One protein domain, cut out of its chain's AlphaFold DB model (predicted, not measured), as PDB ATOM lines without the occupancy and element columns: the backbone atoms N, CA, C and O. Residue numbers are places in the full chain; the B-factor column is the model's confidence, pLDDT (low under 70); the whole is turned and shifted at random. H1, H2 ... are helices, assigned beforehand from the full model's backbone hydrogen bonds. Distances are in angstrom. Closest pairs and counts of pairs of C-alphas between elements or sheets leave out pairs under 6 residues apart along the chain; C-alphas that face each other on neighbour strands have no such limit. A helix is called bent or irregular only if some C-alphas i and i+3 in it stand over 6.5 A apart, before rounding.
ATOM      1  N   VAL A 140     -16.219  34.154  11.569       82.56
ATOM      2  CA  VAL A 140     -15.225  33.096  11.324       82.56
ATOM      3  C   VAL A 140     -15.120  32.775   9.832       82.56
ATOM      4  O   VAL A 140     -14.013  32.697   9.298       82.56
ATOM      5  N   ALA A 141     -16.243  32.649   9.124       80.56
ATOM      6  CA  ALA A 141     -16.251  32.389   7.687       80.56
ATOM      7  C   ALA A 141     -15.568  33.515   6.888       80.56
ATOM      8  O   ALA A 141     -14.791  33.239   5.968       80.56
ATOM      9  N   LEU A 142     -15.808  34.779   7.256       80.25
ATOM     10  CA  LEU A 142     -15.142  35.930   6.645       80.25
ATOM     11  C   LEU A 142     -13.633  35.920   6.897       80.25
ATOM     12  O   LEU A 142     -12.865  36.147   5.962       80.25
ATOM     13  N   LEU A 143     -13.204  35.603   8.121       77.19
ATOM     14  CA  LEU A 143     -11.784  35.477   8.457       77.19
ATOM     15  C   LEU A 143     -11.115  34.361   7.648       77.19
ATOM     16  O   LEU A 143     -10.074  34.587   7.035       77.19
ATOM     17  N   VAL A 144     -11.741  33.183   7.562       78.00
ATOM     18  CA  VAL A 144     -11.231  32.063   6.755       78.00
ATOM     19  C   VAL A 144     -11.116  32.455   5.280       78.00
ATOM     20  O   VAL A 144     -10.115  32.137   4.636       78.00
ATOM     21  N   LYS A 145     -12.112  33.162   4.732       75.44
ATOM     22  CA  LYS A 145     -12.075  33.646   3.346       75.44
ATOM     23  C   LYS A 145     -10.946  34.654   3.129       75.44
ATOM     24  O   LYS A 145     -10.252  34.549   2.122       75.44
ATOM     25  N   ALA A 146     -10.748  35.592   4.057       73.00
ATOM     26  CA  ALA A 146      -9.676  36.581   3.980       73.00
ATOM     27  C   ALA A 146      -8.293  35.910   3.968       73.00
ATOM     28  O   ALA A 146      -7.499  36.172   3.068       73.00
ATOM     29  N   VAL A 147      -8.058  34.965   4.884       73.56
ATOM     30  CA  VAL A 147      -6.795  34.212   4.964       73.56
ATOM     31  C   VAL A 147      -6.557  33.370   3.704       73.56
ATOM     32  O   VAL A 147      -5.461  33.369   3.146       73.56
ATOM     33  N   ARG A 148      -7.581  32.666   3.201       73.56
ATOM     34  CA  ARG A 148      -7.444  31.845   1.982       73.56
ATOM     35  C   ARG A 148      -7.207  32.671   0.722       73.56
ATOM     36  O   ARG A 148      -6.504  32.211  -0.175       73.56
ATOM     37  N   PHE A 149      -7.794  33.860   0.637       69.19
ATOM     38  CA  PHE A 149      -7.609  34.740  -0.511       69.19
ATOM     39  C   PHE A 149      -6.141  35.167  -0.657       69.19
ATOM     40  O   PHE A 149      -5.601  35.116  -1.758       69.19
ATOM     41  N   GLU A 150      -5.469  35.489   0.446       66.38
ATOM     42  CA  GLU A 150      -4.053  35.887   0.441       66.38
ATOM     43  C   GLU A 150      -3.107  34.714   0.148       66.38
ATOM     44  O   GLU A 150      -2.158  34.846  -0.628       66.38
ATOM     45  N   ALA A 151      -3.407  33.524   0.675       68.31
ATOM     46  CA  ALA A 151      -2.675  32.312   0.302       68.31
ATOM     47  C   ALA A 151      -2.788  32.022  -1.210       68.31
ATOM     48  O   ALA A 151      -1.838  31.556  -1.843       68.31
ATOM     49  N   SER A 152      -3.937  32.334  -1.818       75.88
ATOM     50  CA  SER A 152      -4.135  32.168  -3.257       75.88
ATOM     51  C   SER A 152      -3.373  33.200  -4.090       75.88
ATOM     52  O   SER A 152      -2.874  32.832  -5.154       75.88
ATOM     53  N   THR A 153      -3.291  34.468  -3.668       79.19
ATOM     54  CA  THR A 153      -2.567  35.502  -4.431       79.19
ATOM     55  C   THR A 153      -1.062  35.276  -4.378       79.19
ATOM     56  O   THR A 153      -0.419  35.286  -5.421       79.19
ATOM     57  N   THR A 154      -0.519  34.952  -3.205       81.25
ATOM     58  CA  THR A 154       0.904  34.613  -3.021       81.25
ATOM     59  C   THR A 154       1.313  33.365  -3.806       81.25
ATOM     60  O   THR A 154       2.317  33.380  -4.520       81.25
ATOM     61  N   THR A 155       0.506  32.297  -3.766       86.62
ATOM     62  CA  THR A 155       0.762  31.085  -4.566       86.62
ATOM     63  C   THR A 155       0.717  31.384  -6.063       86.62
ATOM     64  O   THR A 155       1.570  30.915  -6.816       86.62
ATOM     65  N   ARG A 156      -0.244  32.205  -6.507       88.75
ATOM     66  CA  ARG A 156      -0.347  32.628  -7.908       88.75
ATOM     67  C   ARG A 156       0.847  33.481  -8.337       88.75
ATOM     68  O   ARG A 156       1.372  33.243  -9.417       88.75
ATOM     69  N   GLY A 157       1.295  34.424  -7.507       89.81
ATOM     70  CA  GLY A 157       2.492  35.229  -7.760       89.81
ATOM     71  C   GLY A 157       3.739  34.362  -7.924       89.81
ATOM     72  O   GLY A 157       4.463  34.497  -8.910       89.81
ATOM     73  N   ARG A 158       3.924  33.386  -7.024       92.75
ATOM     74  CA  ARG A 158       4.994  32.386  -7.122       92.75
ATOM     75  C   ARG A 158       4.930  31.590  -8.425       92.75
ATOM     76  O   ARG A 158       5.963  31.370  -9.048       92.75
ATOM     77  N   GLU A 159       3.741  31.144  -8.824       92.75
ATOM     78  CA  GLU A 159       3.561  30.365 -10.054       92.75
ATOM     79  C   GLU A 159       3.867  31.195 -11.303       92.75
ATOM     80  O   GLU A 159       4.524  30.711 -12.219       92.75
ATOM     81  N   LEU A 160       3.451  32.465 -11.323       93.69
ATOM     82  CA  LEU A 160       3.748  33.386 -12.420       93.69
ATOM     83  C   LEU A 160       5.257  33.610 -12.569       93.69
ATOM     84  O   LEU A 160       5.766  33.563 -13.686       93.69
ATOM     85  N   LEU A 161       5.986  33.770 -11.464       94.69
ATOM     86  CA  LEU A 161       7.440  33.947 -11.491       94.69
ATOM     87  C   LEU A 161       8.221  32.697 -11.920       94.69
ATOM     88  O   LEU A 161       9.410  32.804 -12.209       94.69
ATOM     89  N   LYS A 162       7.588  31.520 -12.025       95.62
ATOM     90  CA  LYS A 162       8.229  30.364 -12.677       95.62
ATOM     91  C   LYS A 162       8.428  30.581 -14.178       95.62
ATOM     92  O   LYS A 162       9.249  29.892 -14.775       95.62
ATOM     93  N   ASN A 163       7.675  31.495 -14.799       95.69
ATOM     94  CA  ASN A 163       7.894  31.875 -16.188       95.69
ATOM     95  C   ASN A 163       9.084  32.851 -16.275       95.69
ATOM     96  O   ASN A 163       8.969  33.971 -15.767       95.69
ATOM     97  N   PRO A 164      10.186  32.487 -16.963       95.75
ATOM     98  CA  PRO A 164      11.382  33.326 -17.046       95.75
ATOM     99  C   PRO A 164      11.111  34.727 -17.601       95.75
ATOM    100  O   PRO A 164      11.727  35.689 -17.159       95.75
ATOM    101  N   ARG A 165      10.147  34.858 -18.523       94.94
ATOM    102  CA  ARG A 165       9.803  36.154 -19.126       94.94
ATOM    103  C   ARG A 165       9.211  37.123 -18.110       94.94
ATOM    104  O   ARG A 165       9.468  38.314 -18.177       94.94
ATOM    105  N   TYR A 166       8.399  36.620 -17.182       95.00
ATOM    106  CA  TYR A 166       7.815  37.460 -16.137       95.00
ATOM    107  C   TYR A 166       8.845  37.772 -15.057       95.00
ATOM    108  O   TYR A 166       8.864  38.892 -14.562       95.00
ATOM    109  N   ALA A 167       9.719  36.815 -14.727       94.31
ATOM    110  CA  ALA A 167      10.812  37.045 -13.789       94.31
ATOM    111  C   ALA A 167      11.731  38.188 -14.255       94.31
ATOM    112  O   ALA A 167      11.958  39.112 -13.485       94.31
ATOM    113  N   GLU A 168      12.146  38.195 -15.526       96.12
ATOM    114  CA  GLU A 168      13.012  39.247 -16.083       96.12
ATOM    115  C   GLU A 168      12.389  40.649 -15.977       96.12
ATOM    116  O   GLU A 168      13.044  41.604 -15.558       96.12
ATOM    117  N   VAL A 169      11.102  40.782 -16.314       96.50
ATOM    118  CA  VAL A 169      10.389  42.068 -16.214       96.50
ATOM    119  C   VAL A 169      10.334  42.561 -14.767       96.50
ATOM    120  O   VAL A 169      10.476  43.755 -14.508       96.50
ATOM    121  N   ILE A 170      10.141  41.642 -13.826       95.81
ATOM    122  CA  ILE A 170      10.036  41.946 -12.400       95.81
ATOM    123  C   ILE A 170      11.399  42.269 -11.790       95.81
ATOM    124  O   ILE A 170      11.474  43.139 -10.927       95.81
ATOM    125  N   ASP A 171      12.472  41.627 -12.242       95.44
ATOM    126  CA  ASP A 171      13.827  41.968 -11.811       95.44
ATOM    127  C   ASP A 171      14.201  43.383 -12.266       95.44
ATOM    128  O   ASP A 171      14.664  44.179 -11.453       95.44
ATOM    129  N   ARG A 172      13.851  43.767 -13.501       95.69
ATOM    130  CA  ARG A 172      14.028  45.152 -13.968       95.69
ATOM    131  C   ARG A 172      13.184  46.157 -13.179       95.69
ATOM    132  O   ARG A 172      13.655  47.245 -12.873       95.69
ATOM    133  N   MET A 173      11.947  45.802 -12.822       95.44
ATOM    134  CA  MET A 173      11.111  46.647 -11.957       95.44
ATOM    135  C   MET A 173      11.780  46.882 -10.593       95.44
ATOM    136  O   MET A 173      11.739  47.998 -10.084       95.44
ATOM    137  N   LYS A 174      12.403  45.854  -9.999       94.12
ATOM    138  CA  LYS A 174      13.132  45.998  -8.728       94.12
ATOM    139  C   LYS A 174      14.348  46.907  -8.864       94.12
ATOM    140  O   LYS A 174      14.587  47.712  -7.974       94.12
ATOM    141  N   GLU A 175      15.100  46.793  -9.957       96.06
ATOM    142  CA  GLU A 175      16.222  47.694 -10.244       96.06
ATOM    143  C   GLU A 175      15.747  49.155 -10.302       96.06
ATOM    144  O   GLU A 175      16.283  50.003  -9.592       96.06
ATOM    145  N   GLU A 176      14.672  49.428 -11.048       95.88
ATOM    146  CA  GLU A 176      14.067  50.766 -11.137       95.88
ATOM    147  C   GLU A 176      13.547  51.266  -9.771       95.88
ATOM    148  O   GLU A 176      13.651  52.453  -9.457       95.88
ATOM    149  N   GLN A 177      13.014  50.375  -8.924       93.44
ATOM    150  CA  GLN A 177      12.605  50.718  -7.556       93.44
ATOM    151  C   GLN A 177      13.796  51.099  -6.671       93.44
ATOM    152  O   GLN A 177      13.726  52.111  -5.978       93.44
ATOM    153  N   VAL A 178      14.899  50.349  -6.731       95.25
ATOM    154  CA  VAL A 178      16.129  50.661  -5.986       95.25
ATOM    155  C   VAL A 178      16.712  52.004  -6.431       95.25
ATOM    156  O   VAL A 178      17.143  52.803  -5.600       95.25
ATOM    157  N   GLU A 179      16.704  52.299  -7.732       95.88
ATOM    158  CA  GLU A 179      17.120  53.610  -8.245       95.88
ATOM    159  C   GLU A 179      16.248  54.745  -7.695       95.88
ATOM    160  O   GLU A 179      16.763  55.800  -7.312       95.88
ATOM    161  N   LEU A 180      14.936  54.526  -7.614       95.12
ATOM    162  CA  LEU A 180      13.990  55.499  -7.083       95.12
ATOM    163  C   LEU A 180      14.143  55.711  -5.569       95.12
ATOM    164  O   LEU A 180      14.057  56.847  -5.100       95.12
ATOM    165  N   GLU A 181      14.412  54.652  -4.809       93.88
ATOM    166  CA  GLU A 181      14.724  54.738  -3.379       93.88
ATOM    167  C   GLU A 181      16.028  55.502  -3.133       93.88
ATOM    168  O   GLU A 181      16.050  56.438  -2.333       93.88
ATOM    169  N   ASN A 182      17.092  55.176  -3.870       96.50
ATOM    170  CA  ASN A 182      18.368  55.890  -3.788       96.50
ATOM    171  C   ASN A 182      18.208  57.373  -4.139       96.50
ATOM    172  O   ASN A 182      18.770  58.238  -3.466       96.50
ATOM    173  N   TRP A 183      17.410  57.678  -5.164       95.44
ATOM    174  CA  TRP A 183      17.066  59.052  -5.511       95.44
ATOM    175  C   TRP A 183      16.332  59.759  -4.364       95.44
ATOM    176  O   TRP A 183      16.691  60.886  -4.030       95.44
ATOM    177  N   ALA A 184      15.358  59.110  -3.719       93.56
ATOM    178  CA  ALA A 184      14.608  59.701  -2.610       93.56
ATOM    179  C   ALA A 184      15.502  59.981  -1.389       93.56
ATOM    180  O   ALA A 184      15.400  61.047  -0.780       93.56
ATOM    181  N   VAL A 185      16.418  59.061  -1.067       94.19
ATOM    182  CA  VAL A 185      17.422  59.247  -0.007       94.19
ATOM    183  C   VAL A 185      18.333  60.435  -0.317       94.19
ATOM    184  O   VAL A 185      18.606  61.245   0.568       94.19
ATOM    185  N   GLU A 186      18.774  60.580  -1.565       94.44
ATOM    186  CA  GLU A 186      19.609  61.709  -1.980       94.44
ATOM    187  C   GLU A 186      18.855  63.044  -1.900       94.44
ATOM    188  O   GLU A 186      19.402  64.028  -1.406       94.44
ATOM    189  N   GLN A 187      17.584  63.083  -2.311       93.94
ATOM    190  CA  GLN A 187      16.755  64.284  -2.160       93.94
ATOM    191  C   GLN A 187      16.570  64.671  -0.688       93.94
ATOM    192  O   GLN A 187      16.703  65.846  -0.346       93.94
ATOM    193  N   GLN A 188      16.341  63.692   0.193       91.50
ATOM    194  CA  GLN A 188      16.266  63.928   1.635       91.50
ATOM    195  C   GLN A 188      17.596  64.469   2.182       91.50
ATOM    196  O   GLN A 188      17.605  65.441   2.933       91.50
ATOM    197  N   ARG A 189      18.732  63.900   1.755       94.56
ATOM    198  CA  ARG A 189      20.070  64.361   2.152       94.56
ATOM    199  C   ARG A 189      20.315  65.818   1.753       94.56
ATOM    200  O   ARG A 189      20.821  66.588   2.567       94.56
ATOM    201  N   LEU A 190      19.963  66.191   0.521       92.38
ATOM    202  CA  LEU A 190      20.084  67.566   0.019       92.38
ATOM    203  C   LEU A 190      19.158  68.528   0.769       92.38
ATOM    204  O   LEU A 190      19.498  69.688   0.993       92.38
ATOM    205  N   GLN A 191      17.972  68.061   1.157       89.88
ATOM    206  CA  GLN A 191      17.044  68.850   1.953       89.88
ATOM    207  C   GLN A 191      17.599  69.117   3.356       89.88
ATOM    208  O   GLN A 191      17.583  70.261   3.813       89.88
ATOM    209  N   ASP A 192      18.149  68.091   4.002       91.38
ATOM    210  CA  ASP A 192      18.731  68.191   5.341       91.38
ATOM    211  C   ASP A 192      20.017  69.042   5.358       91.38
ATOM    212  O   ASP A 192      20.295  69.720   6.348       91.38
ATOM    213  N   SER A 193      20.783  69.066   4.258       92.25
ATOM    214  CA  SER A 193      21.948  69.950   4.101       92.25
ATOM    215  C   SER A 193      21.586  71.396   3.732       92.25
ATOM    216  O   SER A 193      22.464  72.259   3.722       92.25
ATOM    217  N   GLY A 194      20.310  71.685   3.443       90.88
ATOM    218  CA  GLY A 194      19.863  72.985   2.932       90.88
ATOM    219  C   GLY A 194      20.348  73.288   1.509       90.88
ATOM    220  O   GLY A 194      20.244  74.425   1.053       90.88
ATOM    221  N   GLU A 195      20.887  72.287   0.811       86.62
ATOM    222  CA  GLU A 195      21.386  72.388  -0.563       86.62
ATOM    223  C   GLU A 195      20.297  72.084  -1.594       86.62
ATOM    224  O   GLU A 195      20.505  72.329  -2.782       86.62
ATOM    225  N   SER A 196      19.142  71.555  -1.169       81.88
ATOM    226  CA  SER A 196      18.040  71.257  -2.077       81.88
ATOM    227  C   SER A 196      17.452  72.548  -2.661       81.88
ATOM    228  O   SER A 196      16.912  73.376  -1.921       81.88
ATOM    229  N   PRO A 197      17.506  72.730  -3.992       73.12
ATOM    230  CA  PRO A 197      16.936  73.898  -4.653       73.12
ATOM    231  C   PRO A 197      15.410  73.795  -4.827       73.12
ATOM    232  O   PRO A 197      14.789  74.746  -5.299       73.12
ATOM    233  N   GLN A 198      14.804  72.650  -4.492       80.50
ATOM    234  CA  GLN A 198      13.389  72.365  -4.717       80.50
ATOM    235  C   GLN A 198      12.585  72.379  -3.413       80.50
ATOM    236  O   GLN A 198      13.066  72.000  -2.347       80.50
ATOM    237  N   ALA A 199      11.319  72.788  -3.513       82.06
ATOM    238  CA  ALA A 199      10.375  72.661  -2.410       82.06
ATOM    239  C   ALA A 199      10.055  71.180  -2.139       82.06
ATOM    240  O   ALA A 199       9.926  70.392  -3.076       82.06
ATOM    241  N   THR A 200       9.838  70.819  -0.870       85.31
ATOM    242  CA  THR A 200       9.459  69.458  -0.437       85.31
ATOM    243  C   THR A 200       8.288  68.879  -1.234       85.31
ATOM    244  O   THR A 200       8.252  67.688  -1.528       85.31
ATOM    245  N   GLU A 201       7.323  69.729  -1.588       87.19
ATOM    246  CA  GLU A 201       6.137  69.346  -2.357       87.19
ATOM    247  C   GLU A 201       6.496  68.894  -3.782       87.19
ATOM    248  O   GLU A 201       6.013  67.859  -4.230       87.19
ATOM    249  N   ALA A 202       7.429  69.586  -4.445       90.50
ATOM    250  CA  ALA A 202       7.886  69.228  -5.788       90.50
ATOM    251  C   ALA A 202       8.623  67.878  -5.807       90.50
ATOM    252  O   ALA A 202       8.389  67.063  -6.695       90.50
ATOM    253  N   ILE A 203       9.448  67.606  -4.789       90.00
ATOM    254  CA  ILE A 203      10.139  66.315  -4.627       90.00
ATOM    255  C   ILE A 203       9.118  65.184  -4.443       90.00
ATOM    256  O   ILE A 203       9.251  64.108  -5.025       90.00
ATOM    257  N   HIS A 204       8.077  65.418  -3.641       90.44
ATOM    258  CA  HIS A 204       7.041  64.417  -3.400       90.44
ATOM    259  C   HIS A 204       6.219  64.104  -4.660       90.44
ATOM    260  O   HIS A 204       5.897  62.939  -4.913       90.44
ATOM    261  N   ASP A 205       5.891  65.119  -5.460       94.06
ATOM    262  CA  ASP A 205       5.177  64.925  -6.721       94.06
ATOM    263  C   ASP A 205       6.050  64.213  -7.763       94.06
ATOM    264  O   ASP A 205       5.590  63.241  -8.365       94.06
ATOM    265  N   GLU A 206       7.330  64.579  -7.893       94.94
ATOM    266  CA  GLU A 206       8.269  63.880  -8.781       94.94
ATOM    267  C   GLU A 206       8.441  62.406  -8.371       94.94
ATOM    268  O   GLU A 206       8.431  61.510  -9.221       94.94
ATOM    269  N   PHE A 207       8.522  62.119  -7.068       94.62
ATOM    270  CA  PHE A 207       8.553  60.742  -6.568       94.62
ATOM    271  C   PHE A 207       7.311  59.956  -7.006       94.62
ATOM    272  O   PHE A 207       7.417  58.815  -7.465       94.62
ATOM    273  N   ARG A 208       6.123  60.564  -6.880       95.00
ATOM    274  CA  ARG A 208       4.850  59.939  -7.262       95.00
ATOM    275  C   ARG A 208       4.790  59.665  -8.764       95.00
ATOM    276  O   ARG A 208       4.360  58.579  -9.155       95.00
ATOM    277  N   GLU A 209       5.228  60.607  -9.593       96.69
ATOM    278  CA  GLU A 209       5.285  60.441 -11.050       96.69
ATOM    279  C   GLU A 209       6.241  59.313 -11.454       96.69
ATOM    280  O   GLU A 209       5.879  58.448 -12.257       96.69
ATOM    281  N   ARG A 210       7.431  59.253 -10.844       96.62
ATOM    282  CA  ARG A 210       8.399  58.173 -11.083       96.62
ATOM    283  C   ARG A 210       7.845  56.807 -10.670       96.62
ATOM    284  O   ARG A 210       7.923  55.869 -11.460       96.62
ATOM    285  N   GLN A 211       7.212  56.699  -9.496       94.12
ATOM    286  CA  GLN A 211       6.528  55.468  -9.059       94.12
ATOM    287  C   GLN A 211       5.473  55.013 -10.083       94.12
ATOM    288  O   GLN A 211       5.417  53.840 -10.453       94.12
ATOM    289  N   GLN A 212       4.638  55.938 -10.569       94.75
ATOM    290  CA  GLN A 212       3.604  55.625 -11.560       94.75
ATOM    291  C   GLN A 212       4.198  55.175 -12.898       94.75
ATOM    292  O   GLN A 212       3.688  54.227 -13.496       94.75
ATOM    293  N   SER A 213       5.288  55.808 -13.337       96.25
ATOM    294  CA  SER A 213       6.016  55.430 -14.551       96.25
ATOM    295  C   SER A 213       6.556  54.000 -14.468       96.25
ATOM    296  O   SER A 213       6.309  53.206 -15.371       96.25
ATOM    297  N   ILE A 214       7.189  53.617 -13.351       95.12
ATOM    298  CA  ILE A 214       7.690  52.246 -13.137       95.12
ATOM    299  C   ILE A 214       6.552  51.226 -13.242       95.12
ATOM    300  O   ILE A 214       6.671  50.218 -13.945       95.12
ATOM    301  N   ILE A 215       5.416  51.492 -12.587       93.94
ATOM    302  CA  ILE A 215       4.249  50.599 -12.631       93.94
ATOM    303  C   ILE A 215       3.726  50.469 -14.064       93.94
ATOM    304  O   ILE A 215       3.444  49.359 -14.522       93.94
ATOM    305  N   GLN A 216       3.604  51.584 -14.784       95.62
ATOM    306  CA  GLN A 216       3.092  51.591 -16.149       95.62
ATOM    307  C   GLN A 216       4.033  50.859 -17.117       95.62
ATOM    308  O   GLN A 216       3.590  49.968 -17.841       95.62
ATOM    309  N   ASN A 217       5.335  51.134 -17.045       96.56
ATOM    310  CA  ASN A 217       6.355  50.446 -17.838       96.56
ATOM    311  C   ASN A 217       6.363  48.940 -17.549       96.56
ATOM    312  O   ASN A 217       6.475  48.118 -18.457       96.56
ATOM    313  N   THR A 218       6.201  48.552 -16.282       96.44
ATOM    314  CA  THR A 218       6.124  47.141 -15.888       96.44
ATOM    315  C   THR A 218       4.893  46.464 -16.484       96.44
ATOM    316  O   THR A 218       4.994  45.353 -17.002       96.44
ATOM    317  N   ARG A 219       3.728  47.125 -16.462       95.75
ATOM    318  CA  ARG A 219       2.499  46.605 -17.084       95.75
ATOM    319  C   ARG A 219       2.680  46.355 -18.574       95.75
ATOM    320  O   ARG A 219       2.300  45.291 -19.060       95.75
ATOM    321  N   GLU A 220       3.260  47.320 -19.278       96.56
ATOM    322  CA  GLU A 220       3.511  47.235 -20.717       96.56
ATOM    323  C   GLU A 220       4.470  46.086 -21.037       96.56
ATOM    324  O   GLU A 220       4.131  45.210 -21.831       96.56
ATOM    325  N   ARG A 221       5.588  45.982 -20.313       97.50
ATOM    326  CA  ARG A 221       6.552  44.882 -20.473       97.50
ATOM    327  C   ARG A 221       5.952  43.510 -20.150       97.50
ATOM    328  O   ARG A 221       6.244  42.533 -20.835       97.50
ATOM    329  N   LEU A 222       5.100  43.402 -19.125       95.75
ATOM    330  CA  LEU A 222       4.402  42.148 -18.814       95.75
ATOM    331  C   LEU A 222       3.433  41.754 -19.933       95.75
ATOM    332  O   LEU A 222       3.352  40.576 -20.291       95.75
ATOM    333  N   PHE A 223       2.714  42.724 -20.495       95.81
ATOM    334  CA  PHE A 223       1.846  42.497 -21.644       95.81
ATOM    335  C   PHE A 223       2.650  42.023 -22.865       95.81
ATOM    336  O   PHE A 223       2.322  40.988 -23.447       95.81
ATOM    337  N   GLU A 224       3.757  42.695 -23.186       96.38
ATOM    338  CA  GLU A 224       4.686  42.309 -24.259       96.38
ATOM    339  C   GLU A 224       5.301  40.917 -24.043       96.38
ATOM    340  O   GLU A 224       5.462  40.146 -24.991       96.38
ATOM    341  N   ALA A 225       5.563  40.537 -22.789       94.88
ATOM    342  CA  ALA A 225       6.036  39.203 -22.417       94.88
ATOM    343  C   ALA A 225       4.996  38.084 -22.660       94.88
ATOM    344  O   ALA A 225       5.327  36.894 -22.561       94.88
ATOM    345  N   GLY A 226       3.756  38.449 -23.010       95.50
ATOM    346  CA  GLY A 226       2.655  37.544 -23.328       95.50
ATOM    347  C   GLY A 226       1.602  37.424 -22.225       95.50
ATOM    348  O   GLY A 226       0.769  36.515 -22.278       95.50
ATOM    349  N   MET A 227       1.617  38.304 -21.219       95.31
ATOM    350  CA  MET A 227       0.593  38.303 -20.178       95.31
ATOM    351  C   MET A 227      -0.738  38.845 -20.732       95.31
ATOM    352  O   MET A 227      -0.755  39.917 -21.334       95.31
ATOM    353  N   PRO A 228      -1.883  38.166 -20.518       93.94
ATOM    354  CA  PRO A 228      -3.167  38.643 -21.035       93.94
ATOM    355  C   PRO A 228      -3.529  40.024 -20.476       93.94
ATOM    356  O   PRO A 228      -3.563  40.186 -19.258       93.94
ATOM    357  N   GLN A 229      -3.874  40.986 -21.344       89.31
ATOM    358  CA  GLN A 229      -4.146  42.388 -20.974       89.31
ATOM    359  C   GLN A 229      -5.144  42.519 -19.813       89.31
ATOM    360  O   GLN A 229      -4.870  43.191 -18.826       89.31
ATOM    361  N   GLY A 230      -6.261  41.784 -19.872       90.88
ATOM    362  CA  GLY A 230      -7.286  41.773 -18.817       90.88
ATOM    363  C   GLY A 230      -6.876  41.076 -17.511       90.88
ATOM    364  O   GLY A 230      -7.715  40.880 -16.636       90.88
ATOM    365  N   LYS A 231      -5.622  40.627 -17.394       92.19
ATOM    366  CA  LYS A 231      -5.054  39.968 -16.212       92.19
ATOM    367  C   LYS A 231      -3.746  40.594 -15.742       92.19
ATOM    368  O   LYS A 231      -3.254  40.149 -14.709       92.19
ATOM    369  N   VAL A 232      -3.195  41.584 -16.453       93.88
ATOM    370  CA  VAL A 232      -1.901  42.194 -16.109       93.88
ATOM    371  C   VAL A 232      -1.935  42.774 -14.702       93.88
ATOM    372  O   VAL A 232      -1.081  42.428 -13.896       93.88
ATOM    373  N   ASP A 233      -2.961  43.555 -14.364       92.69
ATOM    374  CA  ASP A 233      -3.083  44.167 -13.037       92.69
ATOM    375  C   ASP A 233      -3.222  43.138 -11.912       92.69
ATOM    376  O   ASP A 233      -2.481  43.183 -10.930       92.69
ATOM    377  N   ASP A 234      -4.128  42.170 -12.074       90.12
ATOM    378  CA  ASP A 234      -4.337  41.095 -11.095       90.12
ATOM    379  C   ASP A 234      -3.053  40.283 -10.862       90.12
ATOM    380  O   ASP A 234      -2.744  39.888  -9.736       90.12
ATOM    381  N   ASN A 235      -2.320  39.994 -11.940       92.50
ATOM    382  CA  ASN A 235      -1.098  39.200 -11.904       92.50
ATOM    383  C   ASN A 235       0.077  39.990 -11.335       92.50
ATOM    384  O   ASN A 235       0.807  39.449 -10.509       92.50
ATOM    385  N   LEU A 236       0.245  41.251 -11.735       93.12
ATOM    386  CA  LEU A 236       1.264  42.137 -11.185       93.12
ATOM    387  C   LEU A 236       1.052  42.298  -9.681       93.12
ATOM    388  O   LEU A 236       1.986  42.097  -8.911       93.12
ATOM    389  N   LYS A 237      -0.194  42.533  -9.247       92.12
ATOM    390  CA  LYS A 237      -0.534  42.571  -7.825       92.12
ATOM    391  C   LYS A 237      -0.156  41.264  -7.118       92.12
ATOM    392  O   LYS A 237       0.470  41.305  -6.067       92.12
ATOM    393  N   ALA A 238      -0.515  40.110  -7.682       90.25
ATOM    394  CA  ALA A 238      -0.183  38.812  -7.093       90.25
ATOM    395  C   ALA A 238       1.337  38.589  -6.965       90.25
ATOM    396  O   ALA A 238       1.791  38.019  -5.974       90.25
ATOM    397  N   ILE A 239       2.118  39.041  -7.950       91.62
ATOM    398  CA  ILE A 239       3.583  38.970  -7.928       91.62
ATOM    399  C   ILE A 239       4.157  39.885  -6.841       91.62
ATOM    400  O   ILE A 239       4.972  39.422  -6.046       91.62
ATOM    401  N   VAL A 240       3.718  41.145  -6.772       90.88
ATOM    402  CA  VAL A 240       4.170  42.104  -5.750       90.88
ATOM    403  C   VAL A 240       3.830  41.602  -4.344       90.88
ATOM    404  O   VAL A 240       4.710  41.562  -3.489       90.88
ATOM    405  N   ASP A 241       2.596  41.130  -4.125       86.25
ATOM    406  CA  ASP A 241       2.170  40.538  -2.849       86.25
ATOM    407  C   ASP A 241       3.078  39.352  -2.451       86.25
ATOM    408  O   ASP A 241       3.447  39.202  -1.287       86.25
ATOM    409  N   TYR A 242       3.443  38.492  -3.412       90.00
ATOM    410  CA  TYR A 242       4.335  37.356  -3.168       90.00
ATOM    411  C   TYR A 242       5.761  37.787  -2.812       90.00
ATOM    412  O   TYR A 242       6.368  37.193  -1.922       90.00
ATOM    413  N   LEU A 243       6.306  38.792  -3.501       88.50
ATOM    414  CA  LEU A 243       7.655  39.289  -3.237       88.50
ATOM    415  C   LEU A 243       7.764  39.911  -1.845       88.50
ATOM    416  O   LEU A 243       8.681  39.547  -1.116       88.50
ATOM    417  N   ALA A 244       6.795  40.745  -1.459       86.12
ATOM    418  CA  ALA A 244       6.733  41.318  -0.116       86.12
ATOM    419  C   ALA A 244       6.674  40.220   0.960       86.12
ATOM    420  O   ALA A 244       7.437  40.229   1.919       86.12
ATOM    421  N   PHE A 245       5.828  39.205   0.753       84.62
ATOM    422  CA  PHE A 245       5.747  38.058   1.661       84.62
ATOM    423  C   PHE A 245       7.064  37.268   1.755       84.62
ATOM    424  O   PHE A 245       7.424  36.778   2.825       84.62
ATOM    425  N   LYS A 246       7.786  37.109   0.639       88.06
ATOM    426  CA  LYS A 246       9.076  36.411   0.618       88.06
ATOM    427  C   LYS A 246      10.143  37.185   1.398       88.06
ATOM    428  O   LYS A 246      10.892  36.569   2.146       88.06
ATOM    429  N   GLU A 247      10.195  38.502   1.240       86.75
ATOM    430  CA  GLU A 247      11.143  39.359   1.953       86.75
ATOM    431  C   GLU A 247      10.931  39.310   3.474       86.75
ATOM    432  O   GLU A 247      11.889  39.092   4.212       86.75
ATOM    433  N   GLU A 248       9.675  39.375   3.934       81.75
ATOM    434  CA  GLU A 248       9.329  39.200   5.353       81.75
ATOM    435  C   GLU A 248       9.801  37.838   5.903       81.75
ATOM    436  O   GLU A 248      10.310  37.745   7.021       81.75
ATOM    437  N   LEU A 249       9.648  36.756   5.127       80.19
ATOM    438  CA  LEU A 249      10.117  35.423   5.524       80.19
ATOM    439  C   LEU A 249      11.644  35.336   5.606       80.19
ATOM    440  O   LEU A 249      12.175  34.720   6.537       80.19
ATOM    441  N   ASP A 250      12.342  35.935   4.644       85.31
ATOM    442  CA  ASP A 250      13.803  35.962   4.614       85.31
ATOM    443  C   ASP A 250      14.349  36.768   5.813       85.31
ATOM    444  O   ASP A 250      15.345  36.370   6.422       85.31
ATOM    445  N   GLU A 251      13.675  37.850   6.219       83.44
ATOM    446  CA  GLU A 251      14.012  38.622   7.422       83.44
ATOM    447  C   GLU A 251      13.811  37.813   8.713       83.44
ATOM    448  O   GLU A 251      14.719  37.749   9.543       83.44
ATOM    449  N   ILE A 252      12.665  37.138   8.867       78.62
ATOM    450  CA  ILE A 252      12.389  36.283  10.037       78.62
ATOM    451  C   ILE A 252      13.430  35.168  10.158       78.62
ATOM    452  O   ILE A 252      13.921  34.901  11.252       78.62
ATOM    453  N   THR A 253      13.798  34.543   9.039       82.94
ATOM    454  CA  THR A 253      14.792  33.459   9.026       82.94
ATOM    455  C   THR A 253      16.170  33.970   9.457       82.94
ATOM    456  O   THR A 253      16.831  33.341  10.276       82.94
ATOM    457  N   ARG A 254      16.579  35.161   8.993       84.69
ATOM    458  CA  ARG A 254      17.841  35.799   9.418       84.69
ATOM    459  C   ARG A 254      17.874  36.175  10.900       84.69
ATOM    460  O   ARG A 254      18.963  36.315  11.452       84.69
ATOM    461  N   LEU A 255      16.719  36.420  11.518       83.62
ATOM    462  CA  LEU A 255      16.627  36.727  12.947       83.62
ATOM    463  C   LEU A 255      16.744  35.476  13.822       83.62
ATOM    464  O   LEU A 255      17.242  35.593  14.932       83.62
ATOM    465  N   ASP A 256      16.321  34.309  13.334       80.12
ATOM    466  CA  ASP A 256      16.431  33.032  14.062       80.12
ATOM    467  C   ASP A 256      17.872  32.478  14.057       80.12
ATOM    468  O   ASP A 256      18.267  31.713  14.932       80.12
ATOM    469  N   GLU A 257      18.689  32.896  13.084       82.56
ATOM    470  CA  GLU A 257      20.108  32.526  12.970       82.56
ATOM    471  C   GLU A 257      21.059  33.395  13.824       82.56
ATOM    472  O   GLU A 257      22.263  33.120  13.860       82.56
ATOM    473  N   LYS A 258      20.556  34.442  14.493       70.38
ATOM    474  CA  LYS A 258      21.339  35.371  15.328       70.38
ATOM    475  C   LYS A 258      21.109  35.148  16.816       70.38
ATOM    476  O   LYS A 258      22.120  35.200  17.553       70.38
TER     477      LYS A 258
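Overview. This is residues 140 to 258 of the 258 residues of an uncharacterized protein of Planctomyces sp (UniProt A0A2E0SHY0). A long helical hairpin, H2 and H3 side by side, has two further helices at its open end, where H2 begins and H3 ends. There the last part of H1 packs on the middle of H4 about at right angles, and residues 140 to 149 of H1 and residues 247 to 258, mostly of H4, stick out as two free arms. The printed part has 119 residues with four named helices, in the order H1, H2, H3, H4, and no named strand; the class is all helix. The whole is loose, with a radius of gyration of the C-alphas of 18.0 A, and the C-alphas span 52 by 43 by 31 A.

Along the chain. H1, residues 140 to 161, begins with C-alpha 140 at (-15.225, 33.096, 11.324) and is 32.2 A long from first to last C-alpha. H2, residues 164 to 192, is the longest helix by residues and measures 42.1 A; its C-alpha 192 is at (18.731, 68.191, 5.341). H3, residues 200 to 224, measures 36.4 A. H4, residues 229 to 256, measures 41.7 A and ends with C-alpha 256 at (16.431, 33.032, 14.062). H4 is irregular: C-alphas 230 and 233 are 7.5 A apart.

Arrangement. H1 touches H4 with residues 153 to 161 alone, and H4 touches it with residues 235 to 245 alone. Their closest C-alphas, those of Gly 157 and Ile 239, are 3.9 A apart, and their lines are about perpendicular at 83 degrees. H1 and H2 are close but not clearly touching; their closest C-alphas, those of Leu 161 and Ala 167, are 5.1 A apart. H2 and H3 touch and form a hairpin, at a shallow tilt of 7 degrees, opposite ways; their closest C-alphas, those of Met 173 and Thr 218, are 6.4 A apart. H3, with residues 219 to 223 alone, touches residues 229 to 236 of H4. Their closest C-alphas, those of Phe 223 and Gln 229, are 6.0 A apart, and the tilt of 68 degrees, opposite ways, is steep, only just short of about perpendicular. H2 and H4 are near each other, and H1 and H3 are apart. In H1, H2 and H3 every O i to N i+4 pair is within hydrogen-bond range; in H4, 22 of 24 are.

Size, cuts and confidence. The C-alphas of Ala 141 and Glu 195, the two farthest apart, are 55.5 A from each other. The printed part has no cut and ends at residue 258, the chain's last. The links H1 to H2 and H3 to H4 are tight, and H2 to H3 is short. The mean pLDDT of the printed part is 89.4, and residues 149 to 151 are under 70.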